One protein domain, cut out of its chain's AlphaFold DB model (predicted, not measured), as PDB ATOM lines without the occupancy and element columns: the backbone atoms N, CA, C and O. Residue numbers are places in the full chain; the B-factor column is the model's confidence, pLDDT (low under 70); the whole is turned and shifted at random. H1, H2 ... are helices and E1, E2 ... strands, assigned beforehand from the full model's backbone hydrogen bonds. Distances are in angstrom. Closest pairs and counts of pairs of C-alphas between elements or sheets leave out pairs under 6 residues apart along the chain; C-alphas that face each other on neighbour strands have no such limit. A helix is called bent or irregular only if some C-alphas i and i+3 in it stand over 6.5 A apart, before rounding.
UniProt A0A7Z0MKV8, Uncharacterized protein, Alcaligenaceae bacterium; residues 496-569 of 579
ATOM      1  N   VAL A 496     -15.733 -43.544 -39.510       90.81
ATOM      2  CA  VAL A 496     -15.423 -42.884 -38.242       90.81
ATOM      3  C   VAL A 496     -14.535 -41.697 -38.546       90.81
ATOM      4  O   VAL A 496     -13.496 -41.860 -39.189       90.81
ATOM      5  N   ASP A 497     -14.990 -40.525 -38.113       88.56
ATOM      6  CA  ASP A 497     -14.256 -39.284 -38.288       88.56
ATOM      7  C   ASP A 497     -13.091 -39.164 -37.291       88.56
ATOM      8  O   ASP A 497     -13.062 -39.841 -36.259       88.56
ATOM      9  N   GLY A 498     -12.131 -38.297 -37.607       87.62
ATOM     10  CA  GLY A 498     -10.937 -38.045 -36.809       87.62
ATOM     11  C   GLY A 498     -11.140 -37.042 -35.673       87.62
ATOM     12  O   GLY A 498     -10.239 -36.909 -34.846       87.62
ATOM     13  N   ASP A 499     -12.283 -36.354 -35.633       88.19
ATOM     14  CA  ASP A 499     -12.634 -35.351 -34.623       88.19
ATOM     15  C   ASP A 499     -12.613 -35.916 -33.194       88.19
ATOM     16  O   ASP A 499     -13.194 -36.963 -32.891       88.19
ATOM     17  N   GLY A 500     -11.972 -35.187 -32.274       90.25
ATOM     18  CA  GLY A 500     -11.964 -35.540 -30.856       90.25
ATOM     19  C   GLY A 500     -11.209 -36.836 -30.548       90.25
ATOM     20  O   GLY A 500     -11.474 -37.479 -29.524       90.25
ATOM     21  N   PHE A 501     -10.249 -37.228 -31.392       92.44
ATOM     22  CA  PHE A 501      -9.388 -38.391 -31.164       92.44
ATOM     23  C   PHE A 501      -8.621 -38.263 -29.837       92.44
ATOM     24  O   PHE A 501      -8.464 -39.246 -29.098       92.44
ATOM     25  N   ALA A 502      -8.207 -37.029 -29.522       92.62
ATOM     26  CA  ALA A 502      -7.535 -36.622 -28.289       92.62
ATOM     27  C   ALA A 502      -8.471 -36.401 -27.076       92.62
ATOM     28  O   ALA A 502      -7.985 -36.157 -25.967       92.62
ATOM     29  N   SER A 503      -9.796 -36.499 -27.238       93.12
ATOM     30  CA  SER A 503     -10.758 -36.335 -26.137       93.12
ATOM     31  C   SER A 503     -10.687 -37.486 -25.129       93.12
ATOM     32  O   SER A 503     -10.210 -38.583 -25.431       93.12
ATOM     33  N   ARG A 504     -11.155 -37.250 -23.897       92.69
ATOM     34  CA  ARG A 504     -11.271 -38.280 -22.849       92.69
ATOM     35  C   ARG A 504     -12.649 -38.937 -22.878       92.69
ATOM     36  O   ARG A 504     -13.634 -38.288 -23.206       92.69
ATOM     37  N   GLY A 505     -12.735 -40.208 -22.484       90.75
ATOM     38  CA  GLY A 505     -14.020 -40.908 -22.397       90.75
ATOM     39  C   GLY A 505     -14.917 -40.373 -21.273       90.75
ATOM     40  O   GLY A 505     -14.569 -40.483 -20.102       90.75
ATOM     41  N   GLU A 506     -16.109 -39.876 -21.597       88.19
ATOM     42  CA  GLU A 506     -17.027 -39.235 -20.633       88.19
ATOM     43  C   GLU A 506     -17.867 -40.216 -19.785       88.19
ATOM     44  O   GLU A 506     -18.875 -39.847 -19.185       88.19
ATOM     45  N   PHE A 507     -17.466 -41.487 -19.710       87.25
ATOM     46  CA  PHE A 507     -18.215 -42.538 -19.018       87.25
ATOM     47  C   PHE A 507     -17.363 -43.322 -18.014       87.25
ATOM     48  O   PHE A 507     -16.136 -43.444 -18.125       87.25
ATOM     49  N   THR A 508     -18.038 -43.887 -17.010       85.50
ATOM     50  CA  THR A 508     -17.429 -44.611 -15.888       85.50
ATOM     51  C   THR A 508     -16.455 -45.692 -16.364       85.50
ATOM     52  O   THR A 508     -16.813 -46.590 -17.126       85.50
ATOM     53  N   GLY A 509     -15.209 -45.618 -15.886       84.62
ATOM     54  CA  GLY A 509     -14.146 -46.564 -16.234       84.62
ATOM     55  C   GLY A 509     -13.387 -46.261 -17.534       84.62
ATOM     56  O   GLY A 509     -12.559 -47.077 -17.929       84.62
ATOM     57  N   ALA A 510     -13.632 -45.120 -18.192       87.00
ATOM     58  CA  ALA A 510     -12.879 -44.684 -19.378       87.00
ATOM     59  C   ALA A 510     -12.362 -43.232 -19.325       87.00
ATOM     60  O   ALA A 510     -11.664 -42.811 -20.242       87.00
ATOM     61  N   THR A 511     -12.608 -42.496 -18.238       88.88
ATOM     62  CA  THR A 511     -12.197 -41.085 -18.054       88.88
ATOM     63  C   THR A 511     -10.693 -40.826 -18.181       88.88
ATOM     64  O   THR A 511     -10.283 -39.735 -18.565       88.88
ATOM     65  N   ASN A 512      -9.859 -41.839 -17.927       88.94
ATOM     66  CA  ASN A 512      -8.402 -41.768 -18.086       88.94
ATOM     67  C   ASN A 512      -7.901 -42.290 -19.450       88.94
ATOM     68  O   ASN A 512      -6.694 -42.369 -19.669       88.94
ATOM     69  N   GLN A 513      -8.796 -42.674 -20.366       92.12
ATOM     70  CA  GLN A 513      -8.471 -43.169 -21.708       92.12
ATOM     71  C   GLN A 513      -8.846 -42.125 -22.765       92.12
ATOM     72  O   GLN A 513      -9.762 -41.329 -22.563       92.12
ATOM     73  N   TYR A 514      -8.116 -42.119 -23.879       94.62
ATOM     74  CA  TYR A 514      -8.430 -41.290 -25.042       94.62
ATOM     75  C   TYR A 514      -9.467 -41.966 -25.941       94.62
ATOM     76  O   TYR A 514      -9.439 -43.193 -26.073       94.62
ATOM     77  N   SER A 515     -10.330 -41.186 -26.594       94.06
ATOM     78  CA  SER A 515     -11.357 -41.672 -27.526       94.06
ATOM     79  C   SER A 515     -10.783 -42.622 -28.577       94.06
ATOM     80  O   SER A 515     -11.298 -43.729 -28.734       94.06
ATOM     81  N   GLY A 516      -9.652 -42.273 -29.205       93.94
ATOM     82  CA  GLY A 516      -8.972 -43.151 -30.165       93.94
ATOM     83  C   GLY A 516      -8.574 -44.519 -29.587       93.94
ATOM     84  O   GLY A 516      -8.765 -45.550 -30.232       93.94
ATOM     85  N   GLN A 517      -8.088 -44.567 -28.339       94.94
ATOM     86  CA  GLN A 517      -7.718 -45.821 -27.663       94.94
ATOM     87  C   GLN A 517      -8.960 -46.642 -27.276       94.94
ATOM     88  O   GLN A 517      -8.967 -47.863 -27.434       94.94
ATOM     89  N   ILE A 518     -10.031 -45.978 -26.824       95.19
ATOM     90  CA  ILE A 518     -11.318 -46.613 -26.503       95.19
ATOM     91  C   ILE A 518     -11.918 -47.259 -27.761       95.19
ATOM     92  O   ILE A 518     -12.341 -48.416 -27.710       95.19
ATOM     93  N   LEU A 519     -11.931 -46.538 -28.887       94.56
ATOM     94  CA  LEU A 519     -12.418 -47.038 -30.173       94.56
ATOM     95  C   LEU A 519     -11.558 -48.199 -30.685       94.56
ATOM     96  O   LEU A 519     -12.112 -49.230 -31.071       94.56
ATOM     97  N   TYR A 520     -10.228 -48.094 -30.604       95.06
ATOM     98  CA  TYR A 520      -9.320 -49.188 -30.953       95.06
ATOM     99  C   TYR A 520      -9.623 -50.471 -30.166       95.06
ATOM    100  O   TYR A 520      -9.869 -51.515 -30.774       95.06
ATOM    101  N   ASP A 521      -9.660 -50.405 -28.830       94.00
ATOM    102  CA  ASP A 521      -9.823 -51.595 -27.986       94.00
ATOM    103  C   ASP A 521     -11.239 -52.185 -28.022       94.00
ATOM    104  O   ASP A 521     -11.402 -53.407 -27.983       94.00
ATOM    105  N   ARG A 522     -12.276 -51.334 -28.046       93.06
ATOM    106  CA  ARG A 522     -13.674 -51.770 -27.872       93.06
ATOM    107  C   ARG A 522     -14.425 -51.975 -29.183       93.06
ATOM    108  O   ARG A 522     -15.373 -52.762 -29.193       93.06
ATOM    109  N   VAL A 523     -14.020 -51.293 -30.257       93.81
ATOM    110  CA  VAL A 523     -14.705 -51.312 -31.556       93.81
ATOM    111  C   VAL A 523     -13.804 -51.918 -32.627       93.81
ATOM    112  O   VAL A 523     -14.035 -53.059 -33.028       93.81
ATOM    113  N   PHE A 524     -12.758 -51.208 -33.052       94.75
ATOM    114  CA  PHE A 524     -11.997 -51.549 -34.256       94.75
ATOM    115  C   PHE A 524     -11.342 -52.926 -34.162       94.75
ATOM    116  O   PHE A 524     -11.514 -53.750 -35.052       94.75
ATOM    117  N   LYS A 525     -10.667 -53.238 -33.049       94.19
ATOM    118  CA  LYS A 525     -10.052 -54.554 -32.821       94.19
ATOM    119  C   LYS A 525     -11.074 -55.684 -32.618       94.19
ATOM    120  O   LYS A 525     -10.728 -56.853 -32.776       94.19
ATOM    121  N   ARG A 526     -12.311 -55.357 -32.225       95.12
ATOM    122  CA  ARG A 526     -13.342 -56.326 -31.815       95.12
ATOM    123  C   ARG A 526     -14.254 -56.760 -32.961       95.12
ATOM    124  O   ARG A 526     -14.674 -57.916 -32.977       95.12
ATOM    125  N   TYR A 527     -14.578 -55.858 -33.883       93.88
ATOM    126  CA  TYR A 527     -15.522 -56.115 -34.968       93.88
ATOM    127  C   TYR A 527     -14.783 -56.194 -36.315       93.88
ATOM    128  O   TYR A 527     -14.294 -55.171 -36.790       93.88
ATOM    129  N   PRO A 528     -14.704 -57.378 -36.958       90.50
ATOM    130  CA  PRO A 528     -14.057 -57.558 -38.259       90.50
ATOM    131  C   PRO A 528     -14.989 -57.103 -39.396       90.50
ATOM    132  O   PRO A 528     -15.402 -57.889 -40.246       90.50
ATOM    133  N   VAL A 529     -15.367 -55.828 -39.368       91.62
ATOM    134  CA  VAL A 529     -16.205 -55.156 -40.368       91.62
ATOM    135  C   VAL A 529     -15.314 -54.174 -41.131       91.62
ATOM    136  O   VAL A 529     -14.540 -53.482 -40.472       91.62
ATOM    137  N   PRO A 530     -15.399 -54.084 -42.473       91.94
ATOM    138  CA  PRO A 530     -14.689 -53.063 -43.239       91.94
ATOM    139  C   PRO A 530     -15.053 -51.655 -42.753       91.94
ATOM    140  O   PRO A 530     -16.219 -51.259 -42.819       91.94
ATOM    141  N   MET A 531     -14.058 -50.931 -42.242       92.94
ATOM    142  CA  MET A 531     -14.207 -49.637 -41.581       92.94
ATOM    143  C   MET A 531     -13.340 -48.577 -42.231       92.94
ATOM    144  O   MET A 531     -12.119 -48.701 -42.275       92.94
ATOM    145  N   THR A 532     -13.984 -47.510 -42.679       93.38
ATOM    146  CA  THR A 532     -13.329 -46.311 -43.185       93.38
ATOM    147  C   THR A 532     -13.024 -45.397 -41.998       93.38
ATOM    148  O   THR A 532     -13.949 -44.960 -41.316       93.38
ATOM    149  N   VAL A 533     -11.750 -45.132 -41.703       93.00
ATOM    150  CA  VAL A 533     -11.347 -44.327 -40.533       93.00
ATOM    151  C   VAL A 533     -10.431 -43.183 -40.963       93.00
ATOM    152  O   VAL A 533      -9.439 -43.416 -41.660       93.00
ATOM    153  N   SER A 534     -10.742 -41.963 -40.525       91.81
ATOM    154  CA  SER A 534      -9.848 -40.801 -40.591       91.81
ATOM    155  C   SER A 534      -9.237 -40.509 -39.212       91.81
ATOM    156  O   SER A 534      -9.714 -40.965 -38.173       91.81
ATOM    157  N   VAL A 535      -8.120 -39.781 -39.205       90.69
ATOM    158  CA  VAL A 535      -7.470 -39.224 -38.009       90.69
ATOM    159  C   VAL A 535      -6.933 -37.855 -38.401       90.69
ATOM    160  O   VAL A 535      -6.297 -37.727 -39.449       90.69
ATOM    161  N   ILE A 536      -7.152 -36.844 -37.562       90.19
ATOM    162  CA  ILE A 536      -6.599 -35.507 -37.779       90.19
ATOM    163  C   ILE A 536      -5.127 -35.520 -37.345       90.19
ATOM    164  O   ILE A 536      -4.814 -35.675 -36.162       90.19
ATOM    165  N   GLU A 537      -4.203 -35.353 -38.298       88.31
ATOM    166  CA  GLU A 537      -2.758 -35.284 -38.010       88.31
ATOM    167  C   GLU A 537      -2.471 -34.194 -36.966       88.31
ATOM    168  O   GLU A 537      -1.775 -34.437 -35.984       88.31
ATOM    169  N   GLY A 538      -3.098 -33.023 -37.118       88.06
ATOM    170  CA  GLY A 538      -2.971 -31.905 -36.186       88.06
ATOM    171  C   GLY A 538      -3.391 -32.209 -34.742       88.06
ATOM    172  O   GLY A 538      -2.906 -31.533 -33.842       88.06
ATOM    173  N   GLU A 539      -4.226 -33.218 -34.470       89.38
ATOM    174  CA  GLU A 539      -4.533 -33.642 -33.091       89.38
ATOM    175  C   GLU A 539      -3.545 -34.680 -32.540       89.38
ATOM    176  O   GLU A 539      -3.518 -34.926 -31.333       89.38
ATOM    177  N   THR A 540      -2.755 -35.320 -33.405       89.75
ATOM    178  CA  THR A 540      -2.011 -36.543 -33.069       89.75
ATOM    179  C   THR A 540      -0.499 -36.446 -33.235       89.75
ATOM    180  O   THR A 540       0.189 -37.240 -32.602       89.75
ATOM    181  N   SER A 541       0.026 -35.495 -34.014       89.25
ATOM    182  CA  SER A 541       1.462 -35.339 -34.283       89.25
ATOM    183  C   SER A 541       2.185 -34.402 -33.303       89.25
ATOM    184  O   SER A 541       1.587 -33.566 -32.623       89.25
ATOM    185  N   GLU A 542       3.520 -34.503 -33.252       90.50
ATOM    186  CA  GLU A 542       4.376 -33.631 -32.424       90.50
ATOM    187  C   GLU A 542       4.388 -32.162 -32.889       90.50
ATOM    188  O   GLU A 542       4.773 -31.276 -32.129       90.50
ATOM    189  N   THR A 543       3.958 -31.895 -34.125       89.81
ATOM    190  CA  THR A 543       3.807 -30.551 -34.709       89.81
ATOM    191  C   THR A 543       2.366 -30.029 -34.651       89.81
ATOM    192  O   THR A 543       2.094 -28.933 -35.142       89.81
ATOM    193  N   GLY A 544       1.446 -30.805 -34.069       88.25
ATOM    194  CA  GLY A 544       0.025 -30.495 -33.960       88.25
ATOM    195  C   GLY A 544      -0.350 -29.557 -32.804       88.25
ATOM    196  O   GLY A 544       0.498 -28.978 -32.127       88.25
ATOM    197  N   VAL A 545      -1.655 -29.433 -32.544       91.25
ATOM    198  CA  VAL A 545      -2.220 -28.641 -31.433       91.25
ATOM    199  C   VAL A 545      -2.028 -29.301 -30.062       91.25
ATOM    200  O   VAL A 545      -2.080 -28.616 -29.041       91.25
ATOM    201  N   TYR A 546      -1.753 -30.611 -30.023       90.06
ATOM    202  CA  TYR A 546      -1.534 -31.389 -28.796       90.06
ATOM    203  C   TYR A 546      -0.151 -32.078 -28.760       90.06
ATOM    204  O   TYR A 546      -0.067 -33.294 -28.557       90.06
ATOM    205  N   PRO A 547       0.965 -31.332 -28.895       90.19
ATOM    206  CA  PRO A 547       2.297 -31.916 -29.086       90.19
ATOM    207  C   PRO A 547       2.742 -32.783 -27.896       90.19
ATOM    208  O   PRO A 547       3.391 -33.810 -28.068       90.19
ATOM    209  N   THR A 548       2.324 -32.431 -26.675       93.56
ATOM    210  CA  THR A 548       2.598 -33.207 -25.453       93.56
ATOM    211  C   THR A 548       1.838 -34.534 -25.383       93.56
ATOM    212  O   THR A 548       2.222 -35.411 -24.608       93.56
ATOM    213  N   LEU A 549       0.772 -34.700 -26.175       92.94
ATOM    214  CA  LEU A 549      -0.038 -35.919 -26.231       92.94
ATOM    215  C   LEU A 549       0.374 -36.853 -27.377       92.94
ATOM    216  O   LEU A 549       0.054 -38.038 -27.316       92.94
ATOM    217  N   SER A 550       1.113 -36.355 -28.374       92.94
ATOM    218  CA  SER A 550       1.527 -37.103 -29.572       92.94
ATOM    219  C   SER A 550       2.129 -38.480 -29.255       92.94
ATOM    220  O   SER A 550       1.654 -39.501 -29.752       92.94
ATOM    221  N   SER A 551       3.065 -38.536 -28.297       93.88
ATOM    222  CA  SER A 551       3.692 -39.780 -27.807       93.88
ATOM    223  C   SER A 551       2.715 -40.863 -27.312       93.88
ATOM    224  O   SER A 551       3.089 -42.032 -27.214       93.88
ATOM    225  N   GLN A 552       1.466 -40.497 -27.002       92.88
ATOM    226  CA  GLN A 552       0.383 -41.410 -26.630       92.88
ATOM    227  C   GLN A 552      -0.644 -41.600 -27.756       92.88
ATOM    228  O   GLN A 552      -1.233 -42.675 -27.835       92.88
ATOM    229  N   LEU A 553      -0.866 -40.599 -28.615       94.19
ATOM    230  CA  LEU A 553      -1.916 -40.603 -29.641       94.19
ATOM    231  C   LEU A 553      -1.452 -41.182 -30.988       94.19
ATOM    232  O   LEU A 553      -2.133 -42.054 -31.534       94.19
ATOM    233  N   GLU A 554      -0.285 -40.784 -31.503       93.81
ATOM    234  CA  GLU A 554       0.233 -41.280 -32.787       93.81
ATOM    235  C   GLU A 554       0.411 -42.817 -32.802       93.81
ATOM    236  O   GLU A 554      -0.029 -43.467 -33.760       93.81
ATOM    237  N   PRO A 555       0.937 -43.470 -31.738       95.56
ATOM    238  CA  PRO A 555       1.013 -44.929 -31.686       95.56
ATOM    239  C   PRO A 555      -0.357 -45.620 -31.716       95.56
ATOM    240  O   PRO A 555      -0.437 -46.791 -32.085       95.56
ATOM    241  N   VAL A 556      -1.435 -44.936 -31.319       95.00
ATOM    242  CA  VAL A 556      -2.803 -45.471 -31.384       95.00
ATOM    243  C   VAL A 556      -3.350 -45.354 -32.800       95.00
ATOM    244  O   VAL A 556      -3.857 -46.347 -33.315       95.00
ATOM    245  N   ALA A 557      -3.161 -44.215 -33.470       94.25
ATOM    246  CA  ALA A 557      -3.510 -44.057 -34.881       94.25
ATOM    247  C   ALA A 557      -2.809 -45.120 -35.751       94.25
ATOM    248  O   ALA A 557      -3.462 -45.852 -36.497       94.25
ATOM    249  N   ARG A 558      -1.497 -45.323 -35.559       94.00
ATOM    250  CA  ARG A 558      -0.735 -46.387 -36.243       94.00
ATOM    251  C   ARG A 558      -1.274 -47.796 -35.948       94.00
ATOM    252  O   ARG A 558      -1.367 -48.612 -36.861       94.00
ATOM    253  N   LYS A 559      -1.685 -48.094 -34.706       95.25
ATOM    254  CA  LYS A 559      -2.338 -49.376 -34.365       95.25
ATOM    255  C   LYS A 559      -3.686 -49.552 -35.066       95.25
ATOM    256  O   LYS A 559      -3.980 -50.666 -35.493       95.25
ATOM    257  N   ILE A 560      -4.485 -48.493 -35.196       94.88
ATOM    258  CA  ILE A 560      -5.782 -48.525 -35.888       94.88
ATOM    259  C   ILE A 560      -5.576 -48.862 -37.367       94.88
ATOM    260  O   ILE A 560      -6.153 -49.835 -37.846       94.88
ATOM    261  N   PHE A 561      -4.675 -48.156 -38.053       93.88
ATOM    262  CA  PHE A 561      -4.369 -48.411 -39.467       93.88
ATOM    263  C   PHE A 561      -3.595 -49.714 -39.728       93.88
ATOM    264  O   PHE A 561      -3.479 -50.133 -40.874       93.88
ATOM    265  N   SER A 562      -3.108 -50.401 -38.686       94.94
ATOM    266  CA  SER A 562      -2.542 -51.754 -38.816       94.94
ATOM    267  C   SER A 562      -3.592 -52.881 -38.820       94.94
ATOM    268  O   SER A 562      -3.237 -54.046 -39.000       94.94
ATOM    269  N   LEU A 563      -4.874 -52.571 -38.588       95.00
ATOM    270  CA  LEU A 563      -5.953 -53.563 -38.591       95.00
ATOM    271  C   LEU A 563      -6.395 -53.891 -40.032       95.00
ATOM    272  O   LEU A 563      -6.716 -52.975 -40.782       95.00
ATOM    273  N   PRO A 564      -6.504 -55.177 -40.425       94.31
ATOM    274  CA  PRO A 564      -6.779 -55.568 -41.815       94.31
ATOM    275  C   PRO A 564      -8.184 -55.197 -42.315       94.31
ATOM    276  O   PRO A 564      -8.423 -55.189 -43.518       94.31
ATOM    277  N   GLN A 565      -9.118 -54.915 -41.405       91.19
ATOM    278  CA  GLN A 565     -10.461 -54.427 -41.714       91.19
ATOM    279  C   GLN A 565     -10.567 -52.894 -41.759       91.19
ATOM    280  O   GLN A 565     -11.633 -52.387 -42.092       91.19
ATOM    281  N   VAL A 566      -9.508 -52.151 -41.420       91.56
ATOM    282  CA  VAL A 566      -9.512 -50.684 -41.472       91.56
ATOM    283  C   VAL A 566      -8.921 -50.214 -42.797       91.56
ATOM    284  O   VAL A 566      -7.802 -50.567 -43.159       91.56
ATOM    285  N   VAL A 567      -9.675 -49.378 -43.504       85.31
ATOM    286  CA  VAL A 567      -9.226 -48.627 -44.676       85.31
ATOM    287  C   VAL A 567      -9.117 -47.163 -44.268       85.31
ATOM    288  O   VAL A 567     -10.008 -46.610 -43.624       85.31
ATOM    289  N   TRP A 568      -8.005 -46.532 -44.623       74.56
ATOM    290  CA  TRP A 568      -7.785 -45.121 -44.335       74.56
ATOM    291  C   TRP A 568      -8.515 -44.226 -45.337       74.56
ATOM    292  O   TRP A 568      -8.484 -44.483 -46.543       74.56
ATOM    293  N   LEU A 569      -9.132 -43.161 -44.828       61.88
ATOM    294  CA  LEU A 569      -9.718 -42.089 -45.625       61.88
ATOM    295  C   LEU A 569      -8.995 -40.783 -45.330       61.88
ATOM    296  O   LEU A 569      -8.821 -40.405 -44.171       61.88
TER     297      LEU A 569
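This is residues 496 to 569 of the 579 residues of an uncharacterized protein of Alcaligenaceae bacterium (UniProt A0A7Z0MKV8). A small parallel sheet of two short strands, E1 and E2, lies near the last residues of two helices, H1 and H3, which are side by side and run the same way; the short helix H2 packs on H3 near its first residue. A long loop with no named element, residues 496 to 514, leads into H1. The printed part has 74 residues, with named elements in the order H1, E1, H2, H3, E2, and the sheet order is E1, E2. The class is mostly helix, though under half of the residues are in named elements: helices hold 26 and strands 6. The whole is compact, with a radius of gyration of the C-alphas of 11.8 A and spans of 32 by 30 by 17 A.

E1 is residues 531 to 533, 6.1 A from first to last C-alpha, and E2 is residues 566 to 568, 6.5 A, ending at C-alpha 568 (-7.785, -45.121, -44.335). H3, residues 550 to 561, is the longest helix at 16.1 A and begins at C-alpha 550 (1.527, -37.103, -29.572); it is neither bent nor irregular, but only just: C-alphas 551 and 554 are 6.2 A apart. H1, residues 515 to 524, is 12.0 A long and begins at C-alpha 515 (-11.357, -41.672, -27.526); it is only just irregular, with C-alphas 521 and 524 6.6 A apart. H2, residues 537 to 540, is 5.2 A long.

E1 and E2 are parallel neighbours, with 38 degrees between their directions. N 567 and O 531 are 2.8 A apart and N 533 and O 567 are 3.0 A apart, both within hydrogen-bond range. E1, H2, H3 and E2 form a strand-helix-strand unit, two parallel neighbour strands with helices between them, and its crossover is right-handed. The closest C-alphas of H3 and E2, those of Phe 561 and Trp 568, are 6.8 A apart. H3 and E1 are only just apart, their closest C-alphas 8.2 A from each other. H1 and H3 touch, closest at the C-alphas of Tyr 520 and Ile 560, 6.1 A; they run the same way at a shallow tilt of 23 degrees. H2 and H3 touch, closest at the C-alphas of Thr 540 and Ser 550, 5.0 A. H1 and H2 are apart. O i to N i+4 pairs are within hydrogen-bond range in 5 of 6 cases in H1 and 6 of 8 in H3, while H2 is too short for such a pair.

The two C-alphas farthest apart, those of Pro 528 and Thr 543, are 32.6 A from each other. The printed part has no cut. The links E1 to H2 and H3 to E2 are tight, those from H1 to E1 and from H2 to H3 are short, and there is no long link. The mean pLDDT of the printed part is 91.2, and one residue, Leu 569, is under 70.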